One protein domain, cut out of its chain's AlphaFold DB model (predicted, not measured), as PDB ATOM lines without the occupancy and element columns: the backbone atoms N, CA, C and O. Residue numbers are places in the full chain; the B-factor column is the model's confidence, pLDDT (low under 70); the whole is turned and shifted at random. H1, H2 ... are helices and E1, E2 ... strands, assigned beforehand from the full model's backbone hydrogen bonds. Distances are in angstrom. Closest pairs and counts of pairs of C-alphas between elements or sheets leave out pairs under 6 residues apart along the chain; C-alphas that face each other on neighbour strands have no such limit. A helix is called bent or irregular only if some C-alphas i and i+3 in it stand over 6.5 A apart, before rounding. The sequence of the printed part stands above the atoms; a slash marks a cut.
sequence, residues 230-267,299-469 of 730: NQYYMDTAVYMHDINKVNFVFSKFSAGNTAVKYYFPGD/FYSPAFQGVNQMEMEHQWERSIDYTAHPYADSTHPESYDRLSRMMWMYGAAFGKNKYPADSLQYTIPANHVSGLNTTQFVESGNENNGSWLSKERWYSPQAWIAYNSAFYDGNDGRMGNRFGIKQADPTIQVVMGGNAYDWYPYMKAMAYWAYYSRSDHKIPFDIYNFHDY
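This is residues 230 to 267 and 299 to 469 of the 730 residues of an uncharacterized protein of Chitinophagaceae bacterium (UniProt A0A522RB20). With little regular structure amid long loops, H2 packs on a small parallel sheet, E1 E2 E3, and H1 and H3 pack on H2. The 209 printed residues, 63 of them in three named helices and four named strands, are of mixed class. The body is compact, radius of gyration of the C-alphas 16.6 A, spanning 48 by 47 by 37 A.

Find C-alpha 303 at (190.762, 180.347, 366.579); E1 runs from there to 306. Next come H1, 333 to 350, irregular with C-alphas 335 and 338 8.2 A apart; E2, 377 to 380; H2, 397 to 409; E3, 429 to 432; H3, 440 to 453; and E4, 463 to 468, with C-alpha 468 at (184.017, 165.096, 353.012).

E1 H1 E2 and E2 H2 E3 are strand-helix-strand units, parallel neighbour strands with a helix between. Look for N 379 and O 305 at 2.9 A, N 431 and O 378 at 2.8 A. H2 touches H1, closest C-alphas Ala 402 and Pro 333, 4.4 A, and H3. E4 pairs with no named strand. O i to N i+4 pairs within hydrogen-bond range are 11 of 14 in H1, every one in H2 and H3.

Across the cut, residues 268 to 298, C-alphas 267 and 299 are 10.5 A apart; 79 printed residues have pLDDT under 70.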
ATOM      1  N   ASN A 230     181.614 185.153 358.103       42.31
ATOM      2  CA  ASN A 230     181.801 185.988 356.916       42.31
ATOM      3  C   ASN A 230     182.251 187.377 357.390       42.31
ATOM      4  O   ASN A 230     181.776 187.880 358.416       42.31
ATOM      5  N   GLN A 231     183.186 187.998 356.675       45.50
ATOM      6  CA  GLN A 231     183.823 189.233 357.134       45.50
ATOM      7  C   GLN A 231     182.981 190.485 356.825       45.50
ATOM      8  O   GLN A 231     183.500 191.492 356.357       45.50
ATOM      9  N   TYR A 232     181.696 190.451 357.216       38.28
ATOM     10  CA  TYR A 232     180.764 191.595 357.301       38.28
ATOM     11  C   TYR A 232     181.369 192.832 357.993       38.28
ATOM     12  O   TYR A 232     180.901 193.954 357.829       38.28
ATOM     13  N   TYR A 233     182.401 192.610 358.809       45.09
ATOM     14  CA  TYR A 233     183.096 193.602 359.622       45.09
ATOM     15  C   TYR A 233     184.389 194.132 358.971       45.09
ATOM     16  O   TYR A 233     185.208 194.718 359.669       45.09
ATOM     17  N   MET A 234     184.607 193.914 357.670       44.88
ATOM     18  CA  MET A 234     185.592 194.652 356.862       44.88
ATOM     19  C   MET A 234     184.915 195.268 355.637       44.88
ATOM     20  O   MET A 234     185.317 195.051 354.496       44.88
ATOM     21  N   ASP A 235     183.880 196.067 355.900       43.38
ATOM     22  CA  ASP A 235     183.237 196.879 354.874       43.38
ATOM     23  C   ASP A 235     184.245 197.877 354.277       43.38
ATOM     24  O   ASP A 235     184.955 198.602 354.983       43.38
ATOM     25  N   THR A 236     184.297 197.901 352.951       47.97
ATOM     26  CA  THR A 236     184.998 198.909 352.167       47.97
ATOM     27  C   THR A 236     183.950 199.754 351.472       47.97
ATOM     28  O   THR A 236     183.298 199.238 350.566       47.97
ATOM     29  N   ALA A 237     183.840 201.038 351.832       47.31
ATOM     30  CA  ALA A 237     182.854 201.955 351.257       47.31
ATOM     31  C   ALA A 237     182.763 201.792 349.726       47.31
ATOM     32  O   ALA A 237     183.700 202.142 349.001       47.31
ATOM     33  N   VAL A 238     181.659 201.198 349.257       48.41
ATOM     34  CA  VAL A 238     181.613 200.473 347.970       48.41
ATOM     35  C   VAL A 238     181.920 201.385 346.778       48.41
ATOM     36  O   VAL A 238     182.595 200.985 345.837       48.41
ATOM     37  N   TYR A 239     181.531 202.657 346.883       52.47
ATOM     38  CA  TYR A 239     181.726 203.712 345.880       52.47
ATOM     39  C   TYR A 239     183.168 204.255 345.777       52.47
ATOM     40  O   TYR A 239     183.411 205.239 345.077       52.47
ATOM     41  N   MET A 240     184.130 203.690 346.518       59.41
ATOM     42  CA  MET A 240     185.527 204.130 346.519       59.41
ATOM     43  C   MET A 240     186.431 203.072 345.883       59.41
ATOM     44  O   MET A 240     186.708 202.042 346.490       59.41
ATOM     45  N   HIS A 241     186.909 203.351 344.668       64.44
ATOM     46  CA  HIS A 241     187.655 202.396 343.831       64.44
ATOM     47  C   HIS A 241     189.185 202.568 343.872       64.44
ATOM     48  O   HIS A 241     189.917 201.665 343.488       64.44
ATOM     49  N   ASP A 242     189.702 203.697 344.372       68.38
ATOM     50  CA  ASP A 242     191.145 203.853 344.610       68.38
ATOM     51  C   ASP A 242     191.541 203.146 345.910       68.38
ATOM     52  O   ASP A 242     191.292 203.656 347.006       68.38
ATOM     53  N   ILE A 243     192.211 201.998 345.785       71.25
ATOM     54  CA  ILE A 243     192.658 201.143 346.896       71.25
ATOM     55  C   ILE A 243     193.634 201.821 347.885       71.25
ATOM     56  O   ILE A 243     193.916 201.302 348.969       71.25
ATOM     57  N   ASN A 244     194.146 203.009 347.555       74.19
ATOM     58  CA  ASN A 244     194.964 203.831 348.452       74.19
ATOM     59  C   ASN A 244     194.123 204.830 349.266       74.19
ATOM     60  O   ASN A 244     194.594 205.345 350.279       74.19
ATOM     61  N   LYS A 245     192.870 205.075 348.858       68.00
ATOM     62  CA  LYS A 245     191.886 205.898 349.577       68.00
ATOM     63  C   LYS A 245     190.864 205.072 350.362       68.00
ATOM     64  O   LYS A 245     190.335 205.593 351.343       68.00
ATOM     65  N   VAL A 246     190.594 203.824 349.955       66.38
ATOM     66  CA  VAL A 246     189.665 202.915 350.654       66.38
ATOM     67  C   VAL A 246     190.020 202.844 352.139       66.38
ATOM     68  O   VAL A 246     191.091 202.362 352.507       66.38
ATOM     69  N   ASN A 247     189.094 203.305 352.980       63.78
ATOM     70  CA  ASN A 247     189.143 203.075 354.416       63.78
ATOM     71  C   ASN A 247     188.324 201.822 354.727       63.78
ATOM     72  O   ASN A 247     187.119 201.796 354.474       63.78
ATOM     73  N   PHE A 248     188.979 200.799 355.264       61.72
ATOM     74  CA  PHE A 248     188.333 199.562 355.689       61.72
ATOM     75  C   PHE A 248     187.714 199.796 357.069       61.72
ATOM     76  O   PHE A 248     188.401 200.184 358.022       61.72
ATOM     77  N   VAL A 249     186.408 199.600 357.195       52.78
ATOM     78  CA  VAL A 249     185.690 199.871 358.438       52.78
ATOM     79  C   VAL A 249     185.543 198.573 359.219       52.78
ATOM     80  O   VAL A 249     184.687 197.744 358.912       52.78
ATOM     81  N   PHE A 250     186.333 198.439 360.289       53.88
ATOM     82  CA  PHE A 250     186.076 197.477 361.364       53.88
ATOM     83  C   PHE A 250     184.855 197.940 362.169       53.88
ATOM     84  O   PHE A 250     184.972 198.494 363.266       53.88
ATOM     85  N   SER A 251     183.683 197.818 361.541       39.69
ATOM     86  CA  SER A 251     182.437 198.433 361.991       39.69
ATOM     87  C   SER A 251     181.875 197.748 363.246       39.69
ATOM     88  O   SER A 251     182.400 196.747 363.739       39.69
ATOM     89  N   LYS A 252     180.854 198.361 363.858       37.03
ATOM     90  CA  LYS A 252     180.365 197.959 365.184       37.03
ATOM     91  C   LYS A 252     179.870 196.507 365.218       37.03
ATOM     92  O   LYS A 252     179.306 195.986 364.265       37.03
ATOM     93  N   PHE A 253     179.942 195.936 366.421       40.59
ATOM     94  CA  PHE A 253     179.259 194.717 366.872       40.59
ATOM     95  C   PHE A 253     177.714 194.853 366.867       40.59
ATOM     96  O   PHE A 253     177.057 194.650 367.887       40.59
ATOM     97  N   SER A 254     177.103 195.259 365.754       26.17
ATOM     98  CA  SER A 254     175.653 195.434 365.634       26.17
ATOM     99  C   SER A 254     174.962 194.145 365.191       26.17
ATOM    100  O   SER A 254     175.250 193.619 364.123       26.17
ATOM    101  N   ALA A 255     174.002 193.684 366.001       27.14
ATOM    102  CA  ALA A 255     173.016 192.650 365.663       27.14
ATOM    103  C   ALA A 255     173.550 191.246 365.284       27.14
ATOM    104  O   ALA A 255     172.892 190.513 364.554       27.14
ATOM    105  N   GLY A 256     174.688 190.820 365.842       25.77
ATOM    106  CA  GLY A 256     175.169 189.440 365.686       25.77
ATOM    107  C   GLY A 256     176.480 189.179 366.419       25.77
ATOM    108  O   GLY A 256     177.544 189.257 365.816       25.77
ATOM    109  N   ASN A 257     176.423 188.890 367.725       31.53
ATOM    110  CA  ASN A 257     177.615 188.584 368.527       31.53
ATOM    111  C   ASN A 257     178.404 187.414 367.907       31.53
ATOM    112  O   ASN A 257     177.862 186.316 367.805       31.53
ATOM    113  N   THR A 258     179.674 187.629 367.541       26.44
ATOM    114  CA  THR A 258     180.527 186.587 366.922       26.44
ATOM    115  C   THR A 258     182.030 186.656 367.256       26.44
ATOM    116  O   THR A 258     182.797 185.832 366.762       26.44
ATOM    117  N   ALA A 259     182.486 187.536 368.161       22.73
ATOM    118  CA  ALA A 259     183.866 187.480 368.674       22.73
ATOM    119  C   ALA A 259     184.025 186.452 369.811       22.73
ATOM    120  O   ALA A 259     184.301 186.804 370.961       22.73
ATOM    121  N   VAL A 260     183.859 185.168 369.487       26.22
ATOM    122  CA  VAL A 260     184.261 184.077 370.387       26.22
ATOM    123  C   VAL A 260     185.757 183.833 370.215       26.22
ATOM    124  O   VAL A 260     186.236 183.686 369.096       26.22
ATOM    125  N   LYS A 261     186.487 183.813 371.332       25.97
ATOM    126  CA  LYS A 261     187.938 183.589 371.404       25.97
ATOM    127  C   LYS A 261     188.222 182.107 371.668       25.97
ATOM    128  O   LYS A 261     187.380 181.421 372.244       25.97
ATOM    129  N   TYR A 262     189.390 181.636 371.257       28.02
ATOM    130  CA  TYR A 262     189.800 180.233 371.359       28.02
ATOM    131  C   TYR A 262     190.518 179.950 372.690       28.02
ATOM    132  O   TYR A 262     191.113 180.866 373.262       28.02
ATOM    133  N   TYR A 263     190.481 178.696 373.156       32.66
ATOM    134  CA  TYR A 263     191.285 178.210 374.285       32.66
ATOM    135  C   TYR A 263     191.881 176.815 374.039       32.66
ATOM    136  O   TYR A 263     191.329 176.022 373.286       32.66
ATOM    137  N   PHE A 264     193.036 176.542 374.654       26.02
ATOM    138  CA  PHE A 264     193.762 175.266 374.622       26.02
ATOM    139  C   PHE A 264     194.080 174.839 376.068       26.02
ATOM    140  O   PHE A 264     194.484 175.693 376.863       26.02
ATOM    141  N   PRO A 265     193.988 173.546 376.424       23.44
ATOM    142  CA  PRO A 265     194.496 173.044 377.696       23.44
ATOM    143  C   PRO A 265     195.999 172.732 377.593       23.44
ATOM    144  O   PRO A 265     196.381 171.822 376.862       23.44
ATOM    145  N   GLY A 266     196.855 173.429 378.354       26.97
ATOM    146  CA  GLY A 266     198.264 173.023 378.499       26.97
ATOM    147  C   GLY A 266     199.232 174.055 379.091       26.97
ATOM    148  O   GLY A 266     200.096 173.678 379.882       26.97
ATOM    149  N   ASP A 267     199.096 175.341 378.753       28.25
ATOM    150  CA  ASP A 267     200.074 176.363 379.166       28.25
ATOM    151  C   ASP A 267     200.029 176.639 380.681       28.25
ATOM    152  O   ASP A 267     199.081 177.208 381.228       28.25
ATOM    153  N   PHE A 299     193.018 185.774 377.414       27.86
ATOM    154  CA  PHE A 299     194.175 184.872 377.241       27.86
ATOM    155  C   PHE A 299     194.151 184.253 375.799       27.86
ATOM    156  O   PHE A 299     193.530 184.840 374.913       27.86
ATOM    157  N   TYR A 300     194.839 183.124 375.536       35.38
ATOM    158  CA  TYR A 300     195.170 182.591 374.189       35.38
ATOM    159  C   TYR A 300     194.628 181.180 373.847       35.38
ATOM    160  O   TYR A 300     194.706 180.280 374.681       35.38
ATOM    161  N   SER A 301     194.276 180.960 372.567       30.31
ATOM    162  CA  SER A 301     194.686 179.805 371.722       30.31
ATOM    163  C   SER A 301     194.408 180.100 370.219       30.31
ATOM    164  O   SER A 301     194.006 181.230 369.916       30.31
ATOM    165  N   PRO A 302     194.641 179.177 369.255       31.12
ATOM    166  CA  PRO A 302     194.342 179.396 367.839       31.12
ATOM    167  C   PRO A 302     192.858 179.169 367.502       31.12
ATOM    168  O   PRO A 302     192.358 178.046 367.506       31.12
ATOM    169  N   ALA A 303     192.180 180.260 367.141       35.50
ATOM    170  CA  ALA A 303     190.762 180.347 366.579       35.50
ATOM    171  C   ALA A 303     191.247 180.638 365.084       35.50
ATOM    172  O   ALA A 303     192.054 181.547 364.848       35.50
ATOM    173  N   PHE A 304     190.753 179.874 364.093       37.34
ATOM    174  CA  PHE A 304     190.887 180.223 362.672       37.34
ATOM    175  C   PHE A 304     189.553 180.695 362.080       37.34
ATOM    176  O   PHE A 304     188.476 180.218 362.463       37.34
ATOM    177  N   GLN A 305     189.624 181.701 361.210       45.00
ATOM    178  CA  GLN A 305     188.462 182.332 360.581       45.00
ATOM    179  C   GLN A 305     188.423 181.994 359.095       45.00
ATOM    180  O   GLN A 305     189.427 182.170 358.402       45.00
ATOM    181  N   GLY A 306     187.251 181.573 358.618       32.94
ATOM    182  CA  GLY A 306     186.954 181.509 357.191       32.94
ATOM    183  C   GLY A 306     186.787 182.913 356.628       32.94
ATOM    184  O   GLY A 306     185.819 183.598 356.965       32.94
ATOM    185  N   VAL A 307     187.691 183.342 355.747       42.97
ATOM    186  CA  VAL A 307     187.476 184.516 354.887       42.97
ATOM    187  C   VAL A 307     186.583 184.079 353.734       42.97
ATOM    188  O   VAL A 307     186.985 184.001 352.574       42.97
ATOM    189  N   ASN A 308     185.341 183.752 354.079       39.53
ATOM    190  CA  ASN A 308     184.281 183.629 353.098       39.53
ATOM    191  C   ASN A 308     184.148 184.966 352.372       39.53
ATOM    192  O   ASN A 308     184.055 186.001 353.029       39.53
ATOM    193  N   GLN A 309     184.174 184.881 351.037       41.41
ATOM    194  CA  GLN A 309     183.634 185.815 350.038       41.41
ATOM    195  C   GLN A 309     183.372 187.232 350.576       41.41
ATOM    196  O   GLN A 309     182.425 187.423 351.333       41.41
ATOM    197  N   MET A 310     184.164 188.232 350.153       36.56
ATOM    198  CA  MET A 310     183.860 189.634 350.479       36.56
ATOM    199  C   MET A 310     182.436 189.965 350.011       36.56
ATOM    200  O   MET A 310     182.208 190.118 348.811       36.56
ATOM    201  N   GLU A 311     181.500 190.084 350.954       36.34
ATOM    202  CA  GLU A 311     180.134 190.529 350.692       36.34
ATOM    203  C   GLU A 311     180.143 192.040 350.441       36.34
ATOM    204  O   GLU A 311     179.823 192.854 351.305       36.34
ATOM    205  N   MET A 312     180.531 192.409 349.219       34.69
ATOM    206  CA  MET A 312     180.069 193.653 348.613       34.69
ATOM    207  C   MET A 312     178.536 193.583 348.489       34.69
ATOM    208  O   MET A 312     177.971 192.492 348.411       34.69
ATOM    209  N   GLU A 313     177.848 194.727 348.416       32.62
ATOM    210  CA  GLU A 313     176.370 194.775 348.342       32.62
ATOM    211  C   GLU A 313     175.785 193.976 347.149       32.62
ATOM    212  O   GLU A 313     174.625 193.560 347.165       32.62
ATOM    213  N   HIS A 314     176.620 193.690 346.146       34.69
ATOM    214  CA  HIS A 314     176.392 192.708 345.089       34.69
ATOM    215  C   HIS A 314     176.625 191.282 345.616       34.69
ATOM    216  O   HIS A 314     177.721 190.727 345.521       34.69
ATOM    217  N   GLN A 315     175.579 190.703 346.209       38.78
ATOM    218  CA  GLN A 315     175.660 189.409 346.887       38.78
ATOM    219  C   GLN A 315     176.209 188.276 345.988       38.78
ATOM    220  O   GLN A 315     175.677 188.009 344.910       38.78
ATOM    221  N   TRP A 316     177.149 187.498 346.535       44.16
ATOM    222  CA  TRP A 316     177.591 186.182 346.041       44.16
ATOM    223  C   TRP A 316     178.406 186.104 344.729       44.16
ATOM    224  O   TRP A 316     178.398 185.048 344.091       44.16
ATOM    225  N   GLU A 317     179.126 187.145 344.316       51.16
ATOM    226  CA  GLU A 317     180.065 187.055 343.181       51.16
ATOM    227  C   GLU A 317     181.523 186.786 343.630       51.16
ATOM    228  O   GLU A 317     181.848 186.798 344.824       51.16
ATOM    229  N   ARG A 318     182.437 186.521 342.679       61.56
ATOM    230  CA  ARG A 318     183.887 186.461 342.957       61.56
ATOM    231  C   ARG A 318     184.326 187.792 343.567       61.56
ATOM    232  O   ARG A 318     183.819 188.838 343.181       61.56
ATOM    233  N   SER A 319     185.299 187.775 344.481       64.88
ATOM    234  CA  SER A 319     185.710 188.959 345.261       64.88
ATOM    235  C   SER A 319     186.591 189.947 344.469       64.88
ATOM    236  O   SER A 319     187.687 190.304 344.900       64.88
ATOM    237  N   ILE A 320     186.092 190.356 343.303       70.31
ATOM    238  CA  ILE A 320     186.665 191.264 342.310       70.31
ATOM    239  C   ILE A 320     185.790 192.519 342.296       70.31
ATOM    240  O   ILE A 320     184.574 192.420 342.153       70.31
ATOM    241  N   ASP A 321     186.387 193.704 342.411       67.62
ATOM    242  CA  ASP A 321     185.650 194.951 342.186       67.62
ATOM    243  C   ASP A 321     185.588 195.244 340.680       67.62
ATOM    244  O   ASP A 321     186.464 195.912 340.133       67.62
ATOM    245  N   TYR A 322     184.543 194.757 340.008       70.38
ATOM    246  CA  TYR A 322     184.302 195.035 338.585       70.38
ATOM    247  C   TYR A 322     183.978 196.512 338.278       70.38
ATOM    248  O   TYR A 322     183.962 196.894 337.111       70.38
ATOM    249  N   THR A 323     183.748 197.361 339.288       65.88
ATOM    250  CA  THR A 323     183.547 198.808 339.088       65.88
ATOM    251  C   THR A 323     184.886 199.551 339.063       65.88
ATOM    252  O   THR A 323     185.078 200.441 338.235       65.88
ATOM    253  N   ALA A 324     185.846 199.148 339.904       63.28
ATOM    254  CA  ALA A 324     187.247 199.566 339.782       63.28
ATOM    255  C   ALA A 324     187.913 198.974 338.531       63.28
ATOM    256  O   ALA A 324     188.658 199.661 337.830       63.28
ATOM    257  N   HIS A 325     187.619 197.703 338.247       70.56
ATOM    258  CA  HIS A 325     188.274 196.901 337.219       70.56
ATOM    259  C   HIS A 325     187.245 196.331 336.220       70.56
ATOM    260  O   HIS A 325     187.003 195.123 336.204       70.56
ATOM    261  N   PRO A 326     186.658 197.152 335.326       69.12
ATOM    262  CA  PRO A 326     185.642 196.707 334.355       69.12
ATOM    263  C   PRO A 326     186.158 195.714 333.296       69.12
ATOM    264  O   PRO A 326     185.380 195.190 332.502       69.12
ATOM    265  N   TYR A 327     187.466 195.447 333.287       75.06
ATOM    266  CA  TYR A 327     188.129 194.436 332.461       75.06
ATOM    267  C   TYR A 327     188.878 193.390 333.307       75.06
ATOM    268  O   TYR A 327     189.788 192.733 332.800       75.06
ATOM    269  N   ALA A 328     188.542 193.255 334.597       77.06
ATOM    270  CA  ALA A 328     189.148 192.257 335.470       77.06
ATOM    271  C   ALA A 328     188.927 190.839 334.947       77.06
ATOM    272  O   ALA A 328     187.808 190.422 334.643       77.06
ATOM    273  N   ASP A 329     190.007 190.069 334.950       84.06
ATOM    274  CA  ASP A 329     189.965 188.636 334.742       84.06
ATOM    275  C   ASP A 329     190.302 187.927 336.054       84.06
ATOM    276  O   ASP A 329     191.389 188.074 336.613       84.06
ATOM    277  N   SER A 330     189.368 187.103 336.514       82.62
ATOM    278  CA  SER A 330     189.524 186.206 337.659       82.62
ATOM    279  C   SER A 330     190.748 185.286 337.624       82.62
ATOM    280  O   SER A 330     191.100 184.743 338.670       82.62
ATOM    281  N   THR A 331     191.384 185.086 336.465       86.19
ATOM    282  CA  THR A 331     192.620 184.306 336.335       86.19
ATOM    283  C   THR A 331     193.908 185.095 336.599       86.19
ATOM    284  O   THR A 331     194.983 184.496 336.667       86.19
ATOM    285  N   HIS A 332     193.801 186.409 336.813       90.12
ATOM    286  CA  HIS A 332     194.905 187.307 337.142       90.12
ATOM    287  C   HIS A 332     194.831 187.733 338.626       90.12
ATOM    288  O   HIS A 332     193.799 188.261 339.048       90.12
ATOM    289  N   PRO A 333     195.886 187.520 339.441       93.06
ATOM    290  CA  PRO A 333     195.933 187.929 340.855       93.06
ATOM    291  C   PRO A 333     195.640 189.417 341.089       93.06
ATOM    292  O   PRO A 333     195.047 189.792 342.098       93.06
ATOM    293  N   GLU A 334     196.025 190.262 340.138       90.69
ATOM    294  CA  GLU A 334     195.880 191.715 340.187       90.69
ATOM    295  C   GLU A 334     194.405 192.164 340.233       90.69
ATOM    296  O   GLU A 334     194.105 193.196 340.827       90.69
ATOM    297  N   SER A 335     193.474 191.347 339.719       87.56
ATOM    298  CA  SER A 335     192.016 191.553 339.815       87.56
ATOM    299  C   SER A 335     191.463 191.463 341.247       87.56
ATOM    300  O   SER A 335     190.300 191.787 341.485       87.56
ATOM    301  N   TYR A 336     192.273 191.000 342.204       84.69
ATOM    302  CA  TYR A 336     191.914 190.819 343.613       84.69
ATOM    303  C   TYR A 336     192.677 191.797 344.530       84.69
ATOM    304  O   TYR A 336     192.963 191.484 345.687       84.69
ATOM    305  N   ASP A 337     193.029 192.991 344.042       84.75
ATOM    306  CA  ASP A 337     193.762 194.005 344.814       84.75
ATOM    307  C   ASP A 337     193.042 194.417 346.114       84.75
ATOM    308  O   ASP A 337     193.681 194.484 347.169       84.75
ATOM    309  N   ARG A 338     191.713 194.594 346.079       77.88
ATOM    310  CA  ARG A 338     190.878 194.908 347.252       77.88
ATOM    311  C   ARG A 338     190.945 193.809 348.317       77.88
ATOM    312  O   ARG A 338     191.220 194.114 349.477       77.88
ATOM    313  N   LEU A 339     190.800 192.541 347.916       80.75
ATOM    314  CA  LEU A 339     190.983 191.365 348.783       80.75
ATOM    315  C   LEU A 339     192.402 191.333 349.368       80.75
ATOM    316  O   LEU A 339     192.602 191.147 350.564       80.75
ATOM    317  N   SER A 340     193.403 191.515 348.516       87.50
ATOM    318  CA  SER A 340     194.808 191.399 348.889       87.50
ATOM    319  C   SER A 340     195.234 192.496 349.874       87.50
ATOM    320  O   SER A 340     195.929 192.218 350.854       87.50
ATOM    321  N   ARG A 341     194.749 193.733 349.689       84.75
ATOM    322  CA  ARG A 341     194.894 194.831 350.657       84.75
ATOM    323  C   ARG A 341     194.174 194.511 351.968       84.75
ATOM    324  O   ARG A 341     194.781 194.674 353.027       84.75
ATOM    325  N   MET A 342     192.934 194.013 351.906       78.94
ATOM    326  CA  MET A 342     192.167 193.583 353.083       78.94
ATOM    327  C   MET A 342     192.960 192.574 353.921       78.94
ATOM    328  O   MET A 342     193.104 192.742 355.129       78.94
ATOM    329  N   MET A 343     193.547 191.565 353.271       84.00
ATOM    330  CA  MET A 343     194.303 190.512 353.945       84.00
ATOM    331  C   MET A 343     195.626 190.992 354.543       84.00
ATOM    332  O   MET A 343     195.993 190.545 355.632       84.00
ATOM    333  N   TRP A 344     196.309 191.949 353.905       89.75
ATOM    334  CA  TRP A 344     197.445 192.628 354.533       89.75
ATOM    335  C   TRP A 344     197.012 193.388 355.794       89.75
ATOM    336  O   TRP A 344     197.639 193.272 356.843       89.75
ATOM    337  N   MET A 345     195.901 194.122 355.734       80.56
ATOM    338  CA  MET A 345     195.411 194.915 356.864       80.56
ATOM    339  C   MET A 345     194.898 194.050 358.021       80.56
ATOM    340  O   MET A 345     195.163 194.365 359.182       80.56
ATOM    341  N   TYR A 346     194.250 192.924 357.711       78.62
ATOM    342  CA  TYR A 346     193.894 191.886 358.676       78.62
ATOM    343  C   TYR A 346     195.146 191.321 359.364       78.62
ATOM    344  O   TYR A 346     195.210 191.280 360.593       78.62
ATOM    345  N   GLY A 347     196.181 190.953 358.596       81.62
ATOM    346  CA  GLY A 347     197.457 190.484 359.147       81.62
ATOM    347  C   GLY A 347     198.181 191.540 359.991       81.62
ATOM    348  O   GLY A 347     198.750 191.210 361.029       81.62
ATOM    349  N   ALA A 348     198.109 192.816 359.604       85.81
ATOM    350  CA  ALA A 348     198.735 193.919 360.330       85.81
ATOM    351  C   ALA A 348     198.017 194.234 361.655       85.81
ATOM    352  O   ALA A 348     198.664 194.640 362.621       85.81
ATOM    353  N   ALA A 349     196.696 194.041 361.718       77.25
ATOM    354  CA  ALA A 349     195.910 194.161 362.945       77.25
ATOM    355  C   ALA A 349     196.086 192.937 363.863       77.25
ATOM    356  O   ALA A 349     196.541 193.075 364.999       77.25
ATOM    357  N   PHE A 350     195.747 191.741 363.369       76.00
ATOM    358  CA  PHE A 350     195.569 190.532 364.184       76.00
ATOM    359  C   PHE A 350     196.801 189.616 364.266       76.00
ATOM    360  O   PHE A 350     196.867 188.781 365.170       76.00
ATOM    361  N   GLY A 351     197.784 189.779 363.375       77.44
ATOM    362  CA  GLY A 351     199.104 189.147 363.485       77.44
ATOM    363  C   GLY A 351     199.963 189.767 364.588       77.44
ATOM    364  O   GLY A 351     199.513 190.632 365.342       77.44
ATOM    365  N   LYS A 352     201.219 189.332 364.713       83.88
ATOM    366  CA  LYS A 352     202.136 189.779 365.783       83.88
ATOM    367  C   LYS A 352     202.884 191.079 365.458       83.88
ATOM    368  O   LYS A 352     203.396 191.749 366.356       83.88
ATOM    369  N   ASN A 353     203.011 191.398 364.171       89.81
ATOM    370  CA  ASN A 353     203.876 192.464 363.677       89.81
ATOM    371  C   ASN A 353     203.229 193.839 363.889       89.81
ATOM    372  O   ASN A 353     202.042 194.028 363.636       89.81
ATOM    373  N   LYS A 354     204.024 194.814 364.342       88.50
ATOM    374  CA  LYS A 354     203.559 196.185 364.593       88.50
ATOM    375  C   LYS A 354     203.888 197.106 363.429       88.50
ATOM    376  O   LYS A 354     204.983 197.061 362.877       88.50
ATOM    377  N   TYR A 355     202.935 197.976 363.129       88.19
ATOM    378  CA  TYR A 355     202.911 198.856 361.969       88.19
ATOM    379  C   TYR A 355     202.597 200.306 362.374       88.19
ATOM    380  O   TYR A 355     201.742 200.506 363.245       88.19
ATOM    381  N   PRO A 356     203.254 201.314 361.763       86.31
ATOM    382  CA  PRO A 356     202.954 202.732 361.974       86.31
ATOM    383  C   PRO A 356     201.484 203.078 361.701       86.31
ATOM    384  O   PRO A 356     200.879 202.533 360.776       86.31
ATOM    385  N   ALA A 357     200.905 203.993 362.481       79.12
ATOM    386  CA  ALA A 357     199.473 204.311 362.422       79.12
ATOM    387  C   ALA A 357     199.017 204.903 361.072       79.12
ATOM    388  O   ALA A 357     197.865 204.724 360.688       79.12
ATOM    389  N   ASP A 358     199.919 205.559 360.343       80.00
ATOM    390  CA  ASP A 358     199.755 206.103 358.988       80.00
ATOM    391  C   ASP A 358     199.856 205.037 357.878       80.00
ATOM    392  O   ASP A 358     199.458 205.270 356.737       80.00
ATOM    393  N   SER A 359     200.356 203.839 358.196       79.25
ATOM    394  CA  SER A 359     200.369 202.709 357.258       79.25
ATOM    395  C   SER A 359     199.052 201.919 357.228       79.25
ATOM    396  O   SER A 359     198.858 201.092 356.336       79.25
ATOM    397  N   LEU A 360     198.147 202.189 358.175       76.75
ATOM    398  CA  LEU A 360     196.922 201.436 358.430       76.75
ATOM    399  C   LEU A 360     195.707 202.221 357.915       76.75
ATOM    400  O   LEU A 360     195.359 203.266 358.455       76.75
ATOM    401  N   GLN A 361     195.054 201.709 356.873       73.38
ATOM    402  CA  GLN A 361     193.929 202.370 356.193       73.38
ATOM    403  C   GLN A 361     192.569 201.965 356.797       73.38
ATOM    404  O   GLN A 361     191.629 201.674 356.060       73.38
ATOM    405  N   TYR A 362     192.462 201.838 358.125       67.12
ATOM    406  CA  TYR A 362     191.239 201.356 358.776       67.12
ATOM    407  C   TYR A 362     190.775 202.203 359.958       67.12
ATOM    408  O   TYR A 362     191.574 202.769 360.702       67.12
ATOM    409  N   THR A 363     189.463 202.192 360.188       55.53
ATOM    410  CA  THR A 363     188.823 202.890 361.311       55.53
ATOM    411  C   THR A 363     188.415 201.893 362.395       55.53
ATOM    412  O   THR A 363     187.267 201.457 362.448       55.53
ATOM    413  N   ILE A 364     189.346 201.543 363.287       52.34
ATOM    414  CA  ILE A 364     188.995 200.959 364.594       52.34
ATOM    415  C   ILE A 364     188.600 202.117 365.528       52.34
ATOM    416  O   ILE A 364     189.324 203.116 365.580       52.34
ATOM    417  N   PRO A 365     187.502 202.019 366.303       48.59
ATOM    418  CA  PRO A 365     187.146 203.058 367.262       48.59
ATOM    419  C   PRO A 365     188.284 203.325 368.270       48.59
ATOM    420  O   PRO A 365     188.682 202.459 369.048       48.59
ATOM    421  N   ALA A 366     188.757 204.574 368.258       45.81
ATOM    422  CA  ALA A 366     189.757 205.208 369.125       45.81
ATOM    423  C   ALA A 366     191.263 204.928 368.903       45.81
ATOM    424  O   ALA A 366     192.046 205.776 369.325       45.81
ATOM    425  N   ASN A 367     191.719 203.832 368.278       54.09
ATOM    426  CA  ASN A 367     193.163 203.601 368.036       54.09
ATOM    427  C   ASN A 367     193.427 202.733 366.789       54.09
ATOM    428  O   ASN A 367     192.770 201.712 366.613       54.09
ATOM    429  N   HIS A 368     194.451 203.054 365.987       59.44
ATOM    430  CA  HIS A 368     194.929 202.177 364.904       59.44
ATOM    431  C   HIS A 368     195.836 201.077 365.501       59.44
ATOM    432  O   HIS A 368     197.039 201.285 365.670       59.44
ATOM    433  N   VAL A 369     195.263 199.939 365.919       69.94
ATOM    434  CA  VAL A 369     195.981 198.911 366.703       69.94
ATOM    435  C   VAL A 369     196.539 197.785 365.830       69.94
ATOM    436  O   VAL A 369     195.827 196.852 365.471       69.94
ATOM    437  N   SER A 370     197.845 197.838 365.568       80.19
ATOM    438  CA  SER A 370     198.604 196.756 364.935       80.19
ATOM    439  C   SER A 370     199.275 195.811 365.940       80.19
ATOM    440  O   SER A 370     199.595 196.195 367.071       80.19
ATOM    441  N   GLY A 371     199.543 194.578 365.505       76.44
ATOM    442  CA  GLY A 371     200.328 193.600 366.260       76.44
ATOM    443  C   GLY A 371     199.624 193.023 367.492       76.44
ATOM    444  O   GLY A 371     200.246 192.931 368.555       76.44
ATOM    445  N   LEU A 372     198.335 192.677 367.382       74.94
ATOM    446  CA  LEU A 372     197.545 192.083 368.473       74.94
ATOM    447  C   LEU A 372     197.974 190.651 368.847       74.94
ATOM    448  O   LEU A 372     197.728 190.236 369.978       74.94
ATOM    449  N   ASN A 373     198.614 189.913 367.931       75.50
ATOM    450  CA  ASN A 373     199.019 188.508 368.088       75.50
ATOM    451  C   ASN A 373     197.841 187.560 368.419       75.50
ATOM    452  O   ASN A 373     197.980 186.630 369.209       75.50
ATOM    453  N   THR A 374     196.663 187.812 367.840       67.38
ATOM    454  CA  THR A 374     195.412 187.085 368.124       67.38
ATOM    455  C   THR A 374     195.028 186.043 367.077       67.38
ATOM    456  O   THR A 374     194.203 185.186 367.381       67.38
ATOM    457  N   THR A 375     195.608 186.089 365.874       68.44
ATOM    458  CA  THR A 375     195.338 185.109 364.808       68.44
ATOM    459  C   THR A 375     196.622 184.391 364.401       68.44
ATOM    460  O   THR A 375     197.620 185.030 364.082       68.44
ATOM    461  N   GLN A 376     196.585 183.055 364.387       74.12
ATOM    462  CA  GLN A 376     197.680 182.194 363.907       74.12
ATOM    463  C   GLN A 376     197.357 181.507 362.572       74.12
ATOM    464  O   GLN A 376     198.265 181.086 361.860       74.12
ATOM    465  N   PHE A 377     196.071 181.405 362.232       77.75
ATOM    466  CA  PHE A 377     195.556 180.698 361.065       77.75
ATOM    467  C   PHE A 377     194.420 181.506 360.437       77.75
ATOM    468  O   PHE A 377     193.559 182.021 361.150       77.75
ATOM    469  N   VAL A 378     194.383 181.573 359.112       77.12
ATOM    470  CA  VAL A 378     193.256 182.127 358.354       77.12
ATOM    471  C   VAL A 378     192.926 181.192 357.200       77.12
ATOM    472  O   VAL A 378     193.836 180.580 356.645       77.12
ATOM    473  N   GLU A 379     191.653 181.072 356.837       78.62
ATOM    474  CA  GLU A 379     191.225 180.266 355.695       78.62
ATOM    475  C   GLU A 379     190.780 181.146 354.520       78.62
ATOM    476  O   GLU A 379     190.038 182.112 354.704       78.62
ATOM    477  N   SER A 380     191.251 180.827 353.313       80.00
ATOM    478  CA  SER A 380     190.992 181.573 352.080       80.00
ATOM    479  C   SER A 380     189.764 181.042 351.327       80.00
ATOM    480  O   SER A 380     189.898 180.334 350.335       80.00
ATOM    481  N   GLY A 381     188.559 181.405 351.778       76.88
ATOM    482  CA  GLY A 381     187.283 180.997 351.169       76.88
ATOM    483  C   GLY A 381     186.740 179.654 351.672       76.88
ATOM    484  O   GLY A 381     187.105 179.206 352.753       76.88
ATOM    485  N   ASN A 382     185.832 179.037 350.906       78.62
ATOM    486  CA  ASN A 382     185.107 177.814 351.283       78.62
ATOM    487  C   ASN A 382     184.428 177.190 350.050       78.62
ATOM    488  O   ASN A 382     183.617 177.856 349.403       78.62
ATOM    489  N   GLU A 383     184.698 175.915 349.756       79.62
ATOM    490  CA  GLU A 383     184.021 175.110 348.718       79.62
ATOM    491  C   GLU A 383     184.016 175.709 347.307       79.62
ATOM    492  O   GLU A 383     183.176 175.384 346.469       79.62
ATOM    493  N   ASN A 384     184.980 176.574 346.998       77.38
ATOM    494  CA  ASN A 384     185.000 177.334 345.751       77.38
ATOM    495  C   ASN A 384     185.184 176.469 344.483       77.38
ATOM    496  O   ASN A 384     184.959 176.963 343.379       77.38
ATOM    497  N   ASN A 385     185.512 175.180 344.616       78.12
ATOM    498  CA  ASN A 385     185.490 174.196 343.529       78.12
ATOM    499  C   ASN A 385     184.096 173.581 343.254       78.12
ATOM    500  O   ASN A 385     183.922 172.962 342.203       78.12
ATOM    501  N   GLY A 386     183.114 173.733 344.152       75.81
ATOM    502  CA  GLY A 386     181.825 173.029 344.125       75.81
ATOM    503  C   GLY A 386     181.029 173.232 342.829       75.81
ATOM    504  O   GLY A 386     180.693 174.351 342.453       75.81
ATOM    505  N   SER A 387     180.688 172.143 342.136       66.88
ATOM    506  CA  SER A 387     180.080 172.173 340.790       66.88
ATOM    507  C   SER A 387     178.582 172.523 340.754       66.88
ATOM    508  O   SER A 387     178.002 172.636 339.676       66.88
ATOM    509  N   TRP A 388     177.959 172.704 341.920       69.94
ATOM    510  CA  TRP A 388     176.600 173.239 342.099       69.94
ATOM    511  C   TRP A 388     176.571 174.765 342.241       69.94
ATOM    512  O   TRP A 388     175.495 175.365 342.221       69.94
ATOM    513  N   LEU A 389     177.733 175.395 342.422       67.25
ATOM    514  CA  LEU A 389     177.855 176.842 342.485       67.25
ATOM    515  C   LEU A 389     177.559 177.466 341.115       67.25
ATOM    516  O   LEU A 389     177.815 176.870 340.068       67.25
ATOM    517  N   SER A 390     177.047 178.700 341.115       66.62
ATOM    518  CA  SER A 390     176.922 179.472 339.879       66.62
ATOM    519  C   SER A 390     178.309 179.832 339.321       66.62
ATOM    520  O   SER A 390     179.320 179.760 340.029       66.62
ATOM    521  N   LYS A 391     178.382 180.234 338.047       66.00
ATOM    522  CA  LYS A 391     179.646 180.574 337.363       66.00
ATOM    523  C   LYS A 391     180.421 181.682 338.090       66.00
ATOM    524  O   LYS A 391     181.649 181.698 338.075       66.00
ATOM    525  N   GLU A 392     179.682 182.572 338.736       65.12
ATOM    526  CA  GLU A 392     180.124 183.737 339.496       65.12
ATOM    527  C   GLU A 392     180.677 183.352 340.880       65.12
ATOM    528  O   GLU A 392     181.407 184.131 341.478       65.12
ATOM    529  N   ARG A 393     180.375 182.144 341.378       66.88
ATOM    530  CA  ARG A 393     180.839 181.612 342.676       66.88
ATOM    531  C   ARG A 393     181.923 180.541 342.540       66.88
ATOM    532  O   ARG A 393     182.813 180.459 343.387       66.88
ATOM    533  N   TRP A 394     181.829 179.709 341.502       76.56
ATOM    534  CA  TRP A 394     182.802 178.662 341.191       76.56
ATOM    535  C   TRP A 394     184.150 179.264 340.783       76.56
ATOM    536  O   TRP A 394     184.194 180.296 340.110       76.56
ATOM    537  N   TYR A 395     185.253 178.604 341.128       79.75
ATOM    538  CA  TYR A 395     186.604 178.947 340.690       79.75
ATOM    539  C   TYR A 395     187.240 177.762 339.962       79.75
ATOM    540  O   TYR A 395     187.364 176.662 340.506       79.75
ATOM    541  N   SER A 396     187.733 178.015 338.747       79.75
ATOM    542  CA  SER A 396     188.662 177.096 338.091       79.75
ATOM    543  C   SER A 396     189.968 177.012 338.889       79.75
ATOM    544  O   SER A 396     190.330 177.984 339.559       79.75
ATOM    545  N   PRO A 397     190.743 175.920 338.770       83.88
ATOM    546  CA  PRO A 397     192.086 175.831 339.342       83.88
ATOM    547  C   PRO A 397     192.986 177.038 339.020       83.88
ATOM    548  O   PRO A 397     193.831 177.404 339.833       83.88
ATOM    549  N   GLN A 398     192.793 177.681 337.860       85.12
ATOM    550  CA  GLN A 398     193.512 178.902 337.483       85.12
ATOM    551  C   GLN A 398     193.079 180.098 338.334       85.12
ATOM    552  O   GLN A 398     193.912 180.739 338.974       85.12
ATOM    553  N   ALA A 399     191.774 180.385 338.361       85.31
ATOM    554  CA  ALA A 399     191.222 181.500 339.125       85.31
ATOM    555  C   ALA A 399     191.452 181.323 340.632       85.31
ATOM    556  O   ALA A 399     191.653 182.298 341.351       85.31
ATOM    557  N   TRP A 400     191.472 180.078 341.112       87.94
ATOM    558  CA  TRP A 400     191.709 179.767 342.514       87.94
ATOM    559  C   TRP A 400     193.159 179.995 342.937       87.94
ATOM    560  O   TRP A 400     193.403 180.599 343.980       87.94
ATOM    561  N   ILE A 401     194.132 179.616 342.101       91.81
ATOM    562  CA  ILE A 401     195.535 179.993 342.317       91.81
ATOM    563  C   ILE A 401     195.739 181.503 342.175       91.81
ATOM    564  O   ILE A 401     196.561 182.060 342.904       91.81
ATOM    565  N   ALA A 402     194.987 182.186 341.308       92.56
ATOM    566  CA  ALA A 402     195.058 183.640 341.182       92.56
ATOM    567  C   ALA A 402     194.571 184.358 342.456       92.56
ATOM    568  O   ALA A 402     195.318 185.139 343.047       92.56
ATOM    569  N   TYR A 403     193.370 184.003 342.927       91.00
ATOM    570  CA  TYR A 403     192.785 184.456 344.193       91.00
ATOM    571  C   TYR A 403     193.726 184.188 345.377       91.00
ATOM    572  O   TYR A 403     194.071 185.109 346.119       91.00
ATOM    573  N   ASN A 404     194.212 182.949 345.522       92.81
ATOM    574  CA  ASN A 404     195.106 182.591 346.623       92.81
ATOM    575  C   ASN A 404     196.463 183.310 346.522       92.81
ATOM    576  O   ASN A 404     196.977 183.746 347.543       92.81
ATOM    577  N   SER A 405     197.023 183.529 345.327       96.56
ATOM    578  CA  SER A 405     198.274 184.297 345.169       96.56
ATOM    579  C   SER A 405     198.127 185.743 345.649       96.56
ATOM    580  O   SER A 405     199.013 186.260 346.329       96.56
ATOM    581  N   ALA A 406     196.995 186.383 345.352       94.25
ATOM    582  CA  ALA A 406     196.684 187.717 345.851       94.25
ATOM    583  C   ALA A 406     196.463 187.723 347.377       94.25
ATOM    584  O   ALA A 406     197.032 188.556 348.085       94.25
ATOM    585  N   PHE A 407     195.689 186.767 347.897       91.69
ATOM    586  CA  PHE A 407     195.387 186.594 349.323       91.69
ATOM    587  C   PHE A 407     196.640 186.330 350.180       91.69
ATOM    588  O   PHE A 407     196.791 186.885 351.271       91.69
ATOM    589  N   TYR A 408     197.534 185.471 349.688       96.06
ATOM    590  CA  TYR A 408     198.671 184.920 350.419       96.06
ATOM    591  C   TYR A 408     199.795 185.944 350.579       96.06
ATOM    592  O   TYR A 408     200.065 186.380 351.695       96.06
ATOM    593  N   ASP A 409     200.434 186.368 349.486       97.31
ATOM    594  CA  ASP A 409     201.657 187.184 349.521       97.31
ATOM    595  C   ASP A 409     201.698 188.325 348.494       97.31
ATOM    596  O   ASP A 409     202.772 188.872 348.225       97.31
ATOM    597  N   GLY A 410     200.546 188.694 347.924       96.50
ATOM    598  CA  GLY A 410     200.463 189.759 346.927       96.50
ATOM    599  C   GLY A 410     201.128 189.354 345.613       96.50
ATOM    600  O   GLY A 410     201.895 190.131 345.046       96.50
ATOM    601  N   ASN A 411     200.869 188.123 345.163       96.38
ATOM    602  CA  ASN A 411     201.410 187.512 343.949       96.38
ATOM    603  C   ASN A 411     202.948 187.441 343.936       96.38
ATOM    604  O   ASN A 411     203.607 188.122 343.153       96.38
ATOM    605  N   ASP A 412     203.530 186.678 344.869       95.44
ATOM    606  CA  ASP A 412     204.982 186.629 345.120       95.44
ATOM    607  C   ASP A 412     205.605 188.027 345.357       95.44
ATOM    608  O   ASP A 412     206.770 188.289 345.064       95.44
ATOM    609  N   GLY A 413     204.808 188.935 345.934       96.38
ATOM    610  CA  GLY A 413     205.162 190.327 346.216       96.38
ATOM    611  C   GLY A 413     205.008 191.295 345.038       96.38
ATOM    612  O   GLY A 413     205.218 192.494 345.235       96.38
ATOM    613  N   ARG A 414     204.620 190.832 343.839       96.06
ATOM    614  CA  ARG A 414     204.487 191.670 342.629       96.06
ATOM    615  C   ARG A 414     203.408 192.750 342.734       96.06
ATOM    616  O   ARG A 414     203.565 193.806 342.130       96.06
ATOM    617  N   MET A 415     202.362 192.531 343.532       94.75
ATOM    618  CA  MET A 415     201.343 193.547 343.833       94.75
ATOM    619  C   MET A 415     201.880 194.636 344.786       94.75
ATOM    620  O   MET A 415     201.386 195.761 344.782       94.75
ATOM    621  N   GLY A 416     202.914 194.331 345.580       94.56
ATOM    622  CA  GLY A 416     203.602 195.259 346.482       94.56
ATOM    623  C   GLY A 416     203.542 194.868 347.966       94.56
ATOM    624  O   GLY A 416     202.769 194.018 348.393       94.56
ATOM    625  N   ASN A 417     204.342 195.543 348.796       93.44
ATOM    626  CA  ASN A 417     204.575 195.193 350.209       93.44
ATOM    627  C   ASN A 417     203.402 195.448 351.189       93.44
ATOM    628  O   ASN A 417     203.584 195.302 352.398       93.44
ATOM    629  N   ARG A 418     202.221 195.844 350.694       92.44
ATOM    630  CA  ARG A 418     200.976 196.004 351.474       92.44
ATOM    631  C   ARG A 418     199.819 195.150 350.929       92.44
ATOM    632  O   ARG A 418     198.651 195.526 351.046       92.44
ATOM    633  N   PHE A 419     200.146 194.046 350.267       93.56
ATOM    634  CA  PHE A 419     199.208 193.160 349.584       93.56
ATOM    635  C   PHE A 419     199.493 191.703 349.987       93.56
ATOM    636  O   PHE A 419     200.632 191.253 349.930       93.56
ATOM    637  N   GLY A 420     198.465 190.979 350.423       93.12
ATOM    638  CA  GLY A 420     198.552 189.612 350.933       93.12
ATOM    639  C   GLY A 420     198.954 189.535 352.409       93.12
ATOM    640  O   GLY A 420     199.747 190.336 352.911       93.12
ATOM    641  N   ILE A 421     198.406 188.551 353.128       90.50
ATOM    642  CA  ILE A 421     198.583 188.431 354.583       90.50
ATOM    643  C   ILE A 421     200.041 188.175 354.999       90.50
ATOM    644  O   ILE A 421     200.496 188.720 356.004       90.50
ATOM    645  N   LYS A 422     200.816 187.428 354.202       95.56
ATOM    646  CA  LYS A 422     202.230 187.117 354.477       95.56
ATOM    647  C   LYS A 422     203.140 188.351 354.427       95.56
ATOM    648  O   LYS A 422     204.168 188.351 355.099       95.56
ATOM    649  N   GLN A 423     202.761 189.403 353.691       96.19
ATOM    650  CA  GLN A 423     203.481 190.690 353.686       96.19
ATOM    651  C   GLN A 423     203.198 191.527 354.956       96.19
ATOM    652  O   GLN A 423     203.882 192.521 355.209       96.19
ATOM    653  N   ALA A 424     202.200 191.141 355.762       92.88
ATOM    654  CA  ALA A 424     201.928 191.717 357.080       92.88
ATOM    655  C   ALA A 424     202.461 190.839 358.222       92.88
ATOM    656  O   ALA A 424     203.129 191.326 359.130       92.88
ATOM    657  N   ASP A 425     202.218 189.529 358.176       92.50
ATOM    658  CA  ASP A 425     202.838 188.567 359.084       92.50
ATOM    659  C   ASP A 425     203.078 187.223 358.374       92.50
ATOM    660  O   ASP A 425     202.134 186.458 358.155       92.50
ATOM    661  N   PRO A 426     204.338 186.875 358.045       94.56
ATOM    662  CA  PRO A 426     204.640 185.628 357.349       94.56
ATOM    663  C   PRO A 426     204.386 184.373 358.203       94.56
ATOM    664  O   PRO A 426     204.400 183.265 357.663       94.56
ATOM    665  N   THR A 427     204.158 184.523 359.517       89.62
ATOM    666  CA  THR A 427     203.897 183.402 360.436       89.62
ATOM    667  C   THR A 427     202.425 183.095 360.689       89.62
ATOM    668  O   THR A 427     202.149 182.067 361.302       89.62
ATOM    669  N   ILE A 428     201.483 183.889 360.164       82.69
ATOM    670  CA  ILE A 428     200.092 183.427 360.052       82.69
ATOM    671  C   ILE A 428     200.059 182.333 358.977       82.69
ATOM    672  O   ILE A 428     200.531 182.553 357.859       82.69
ATOM    673  N   GLN A 429     199.542 181.151 359.303       85.38
ATOM    674  CA  GLN A 429     199.350 180.077 358.328       85.38
ATOM    675  C   GLN A 429     198.066 180.324 357.522       85.38
ATOM    676  O   GLN A 429     197.016 180.624 358.088       85.38
ATOM    677  N   VAL A 430     198.145 180.174 356.202       87.38
ATOM    678  CA  VAL A 430     196.992 180.198 355.303       87.38
ATOM    679  C   VAL A 430     196.537 178.766 355.048       87.38
ATOM    680  O   VAL A 430     197.257 177.961 354.450       87.38
ATOM    681  N   VAL A 431     195.332 178.475 355.525       85.56
ATOM    682  CA  VAL A 431     194.526 177.316 355.154       85.56
ATOM    683  C   VAL A 431     193.847 177.650 353.830       85.56
ATOM    684  O   VAL A 431     193.251 178.714 353.687       85.56
ATOM    685  N   MET A 432     193.963 176.776 352.841       87.25
ATOM    686  CA  MET A 432     193.216 176.910 351.591       87.25
ATOM    687  C   MET A 432     191.711 176.740 351.879       87.25
ATOM    688  O   MET A 432     191.355 175.906 352.708       87.25
ATOM    689  N   GLY A 433     190.821 177.518 351.255       81.62
ATOM    690  CA  GLY A 433     189.372 177.342 351.445       81.62
ATOM    691  C   GLY A 433     188.915 175.938 351.054       81.62
ATOM    692  O   GLY A 433     189.117 175.545 349.907       81.62
ATOM    693  N   GLY A 434     188.338 175.180 351.993       83.06
ATOM    694  CA  GLY A 434     188.189 173.723 351.863       83.06
ATOM    695  C   GLY A 434     187.544 173.260 350.554       83.06
ATOM    696  O   GLY A 434     186.454 173.709 350.201       83.06
ATOM    697  N   ASN A 435     188.217 172.364 349.822       86.38
ATOM    698  CA  ASN A 435     187.669 171.760 348.606       86.38
ATOM    699  C   ASN A 435     186.486 170.852 348.962       86.38
ATOM    700  O   ASN A 435     186.657 169.894 349.705       86.38
ATOM    701  N   ALA A 436     185.322 171.094 348.364       77.62
ATOM    702  CA  ALA A 436     184.052 170.448 348.714       77.62
ATOM    703  C   ALA A 436     183.994 168.924 348.448       77.62
ATOM    704  O   ALA A 436     183.065 168.252 348.878       77.62
ATOM    705  N   TYR A 437     184.963 168.426 347.674       72.19
ATOM    706  CA  TYR A 437     185.273 167.030 347.363       72.19
ATOM    707  C   TYR A 437     186.727 166.990 346.871       72.19
ATOM    708  O   TYR A 437     187.176 167.927 346.193       72.19
ATOM    709  N   ASP A 438     187.452 165.902 347.129       66.62
ATOM    710  CA  ASP A 438     188.882 165.821 346.814       66.62
ATOM    711  C   ASP A 438     189.184 165.420 345.361       66.62
ATOM    712  O   ASP A 438     189.509 164.284 345.002       66.62
ATOM    713  N   TRP A 439     189.061 166.394 344.462       74.06
ATOM    714  CA  TRP A 439     189.293 166.178 343.039       74.06
ATOM    715  C   TRP A 439     190.786 166.195 342.703       74.06
ATOM    716  O   TRP A 439     191.384 167.236 342.429       74.06
ATOM    717  N   TYR A 440     191.374 165.002 342.620       77.44
ATOM    718  CA  TYR A 440     192.751 164.772 342.172       77.44
ATOM    719  C   TYR A 440     193.151 165.562 340.892       77.44
ATOM    720  O   TYR A 440     194.240 166.146 340.887       77.44
ATOM    721  N   PRO A 441     192.305 165.709 339.840       74.88
ATOM    722  CA  PRO A 441     192.600 166.590 338.700       74.88
ATOM    723  C   PRO A 441     192.646 168.091 339.046       74.88
ATOM    724  O   PRO A 441     193.477 168.815 338.500       74.88
ATOM    725  N   TYR A 442     191.810 168.560 339.978       79.31
ATOM    726  CA  TYR A 442     191.784 169.955 340.437       79.31
ATOM    727  C   TYR A 442     193.093 170.308 341.153       79.31
ATOM    728  O   TYR A 442     193.760 171.281 340.803       79.31
ATOM    729  N   MET A 443     193.522 169.455 342.089       82.56
ATOM    730  CA  MET A 443     194.821 169.555 342.766       82.56
ATOM    731  C   MET A 443     196.000 169.537 341.774       82.56
ATOM    732  O   MET A 443     196.935 170.330 341.908       82.56
ATOM    733  N   LYS A 444     195.954 168.672 340.752       78.94
ATOM    734  CA  LYS A 444     196.954 168.632 339.672       78.94
ATOM    735  C   LYS A 444     197.042 169.953 338.908       78.94
ATOM    736  O   LYS A 444     198.139 170.488 338.738       78.94
ATOM    737  N   ALA A 445     195.899 170.494 338.493       79.50
ATOM    738  CA  ALA A 445     195.833 171.770 337.796       79.50
ATOM    739  C   ALA A 445     196.288 172.937 338.691       79.50
ATOM    740  O   ALA A 445     197.042 173.785 338.223       79.50
ATOM    741  N   MET A 446     195.934 172.955 339.983       86.06
ATOM    742  CA  MET A 446     196.446 173.944 340.945       86.06
ATOM    743  C   MET A 446     197.977 173.941 341.028       86.06
ATOM    744  O   MET A 446     198.594 175.000 340.951       86.06
ATOM    745  N   ALA A 447     198.604 172.765 341.134       84.69
ATOM    746  CA  ALA A 447     200.063 172.651 341.166       84.69
ATOM    747  C   ALA A 447     200.719 173.176 339.879       84.69
ATOM    748  O   ALA A 447     201.735 173.867 339.939       84.69
ATOM    749  N   TYR A 448     200.121 172.885 338.719       82.25
ATOM    750  CA  TYR A 448     200.562 173.409 337.424       82.25
ATOM    751  C   TYR A 448     200.452 174.939 337.357       82.25
ATOM    752  O   TYR A 448     201.428 175.605 337.007       82.25
ATOM    753  N   TRP A 449     199.300 175.505 337.725       84.38
ATOM    754  CA  TRP A 449     199.099 176.952 337.716       84.38
ATOM    755  C   TRP A 449     200.070 177.650 338.666       84.38
ATOM    756  O   TRP A 449     200.775 178.553 338.233       84.38
ATOM    757  N   ALA A 450     200.195 177.175 339.907       88.50
ATOM    758  CA  ALA A 450     201.105 177.745 340.896       88.50
ATOM    759  C   ALA A 450     202.580 177.671 340.472       88.50
ATOM    760  O   ALA A 450     203.330 178.618 340.692       88.50
ATOM    761  N   TYR A 451     203.001 176.580 339.823       85.25
ATOM    762  CA  TYR A 451     204.367 176.463 339.313       85.25
ATOM    763  C   TYR A 451     204.652 177.469 338.185       85.25
ATOM    764  O   TYR A 451     205.737 178.041 338.149       85.25
ATOM    765  N   TYR A 452     203.711 177.695 337.260       83.56
ATOM    766  CA  TYR A 452     203.978 178.461 336.034       83.56
ATOM    767  C   TYR A 452     203.476 179.921 336.025       83.56
ATOM    768  O   TYR A 452     203.986 180.697 335.220       83.56
ATOM    769  N   SER A 453     202.526 180.325 336.881       85.94
ATOM    770  CA  SER A 453     202.061 181.726 336.977       85.94
ATOM    771  C   SER A 453     202.792 182.563 338.037       85.94
ATOM    772  O   SER A 453     202.715 183.797 338.004       85.94
ATOM    773  N   ARG A 454     203.510 181.911 338.964       90.69
ATOM    774  CA  ARG A 454     204.309 182.548 340.022       90.69
ATOM    775  C   ARG A 454     205.799 182.489 339.727       90.69
ATOM    776  O   ARG A 454     206.301 181.465 339.266       90.69
ATOM    777  N   SER A 455     206.522 183.566 340.045       90.50
ATOM    778  CA  SER A 455     207.979 183.615 339.833       90.50
ATOM    779  C   SER A 455     208.762 182.741 340.820       90.50
ATOM    780  O   SER A 455     209.909 182.383 340.560       90.50
ATOM    781  N   ASP A 456     208.136 182.367 341.940       90.81
ATOM    782  CA  ASP A 456     208.749 181.582 343.011       90.81
ATOM    783  C   ASP A 456     208.483 180.069 342.929       90.81
ATOM    784  O   ASP A 456     209.019 179.312 343.742       90.81
ATOM    785  N   HIS A 457     207.652 179.642 341.971       86.62
ATOM    786  CA  HIS A 457     207.220 178.260 341.756       86.62
ATOM    787  C   HIS A 457     206.655 177.566 343.020       86.62
ATOM    788  O   HIS A 457     206.889 176.369 343.230       86.62
ATOM    789  N   LYS A 458     205.934 178.295 343.889       89.81
ATOM    790  CA  LYS A 458     205.290 177.739 345.099       89.81
ATOM    791  C   LYS A 458     203.770 177.786 345.040       89.81
ATOM    792  O   LYS A 458     203.176 178.642 344.395       89.81
ATOM    793  N   ILE A 459     203.144 176.888 345.795       92.25
ATOM    794  CA  ILE A 459     201.717 176.950 346.110       92.25
ATOM    795  C   ILE A 459     201.447 178.121 347.084       92.25
ATOM    796  O   ILE A 459     202.161 178.246 348.080       92.25
ATOM    797  N   PRO A 460     200.437 178.976 346.825       95.19
ATOM    798  CA  PRO A 460     200.116 180.149 347.643       95.19
ATOM    799  C   PRO A 460     199.210 179.817 348.849       95.19
ATOM    800  O   PRO A 460     198.210 180.487 349.087       95.19
ATOM    801  N   PHE A 461     199.528 178.755 349.592       92.69
ATOM    802  CA  PHE A 461     198.913 178.404 350.880       92.69
ATOM    803  C   PHE A 461     199.829 177.450 351.667       92.69
ATOM    804  O   PHE A 461     200.624 176.719 351.077       92.69
ATOM    805  N   ASP A 462     199.745 177.446 353.001       92.19
ATOM    806  CA  ASP A 462     200.580 176.581 353.855       92.19
ATOM    807  C   ASP A 462     199.949 175.192 354.086       92.19
ATOM    808  O   ASP A 462     200.649 174.194 354.302       92.19
ATOM    809  N   ILE A 463     198.615 175.141 354.082       89.81
ATOM    810  CA  ILE A 463     197.789 173.983 354.437       89.81
ATOM    811  C   ILE A 463     196.782 173.744 353.305       89.81
ATOM    812  O   ILE A 463     195.989 174.630 352.985       89.81
ATOM    813  N   TYR A 464     196.809 172.550 352.711       93.19
ATOM    814  CA  TYR A 464     195.719 172.071 351.859       93.19
ATOM    815  C   TYR A 464     194.555 171.619 352.732       93.19
ATOM    816  O   TYR A 464     194.757 171.123 353.843       93.19
ATOM    817  N   ASN A 465     193.352 171.777 352.202       90.38
ATOM    818  CA  ASN A 465     192.122 171.592 352.937       90.38
ATOM    819  C   ASN A 465     191.043 170.964 352.054       90.38
ATOM    820  O   ASN A 465     190.897 171.338 350.885       90.38
ATOM    821  N   PHE A 466     190.270 170.054 352.630       92.75
ATOM    822  CA  PHE A 466     189.159 169.383 351.973       92.75
ATOM    823  C   PHE A 466     187.985 169.178 352.923       92.75
ATOM    824  O   PHE A 466     188.138 169.198 354.146       92.75
ATOM    825  N   HIS A 467     186.817 168.979 352.330       91.00
ATOM    826  CA  HIS A 467     185.577 168.606 352.982       91.00
ATOM    827  C   HIS A 467     185.145 167.221 352.485       91.00
ATOM    828  O   HIS A 467     185.475 166.838 351.361       91.00
ATOM    829  N   ASP A 468     184.428 166.467 353.320       90.38
ATOM    830  CA  ASP A 468     184.017 165.096 353.012       90.38
ATOM    831  C   ASP A 468     182.640 164.759 353.606       90.38
ATOM    832  O   ASP A 468     182.466 164.658 354.823       90.38
ATOM    833  N   TYR A 469     181.650 164.574 352.736       89.25
ATOM    834  CA  TYR A 469     180.270 164.247 353.101       89.25
ATOM    835  C   TYR A 469     179.767 163.100 352.214       89.25
ATOM    836  O   TYR A 469     179.011 163.315 351.271       89.25
TER     837      TYR A 469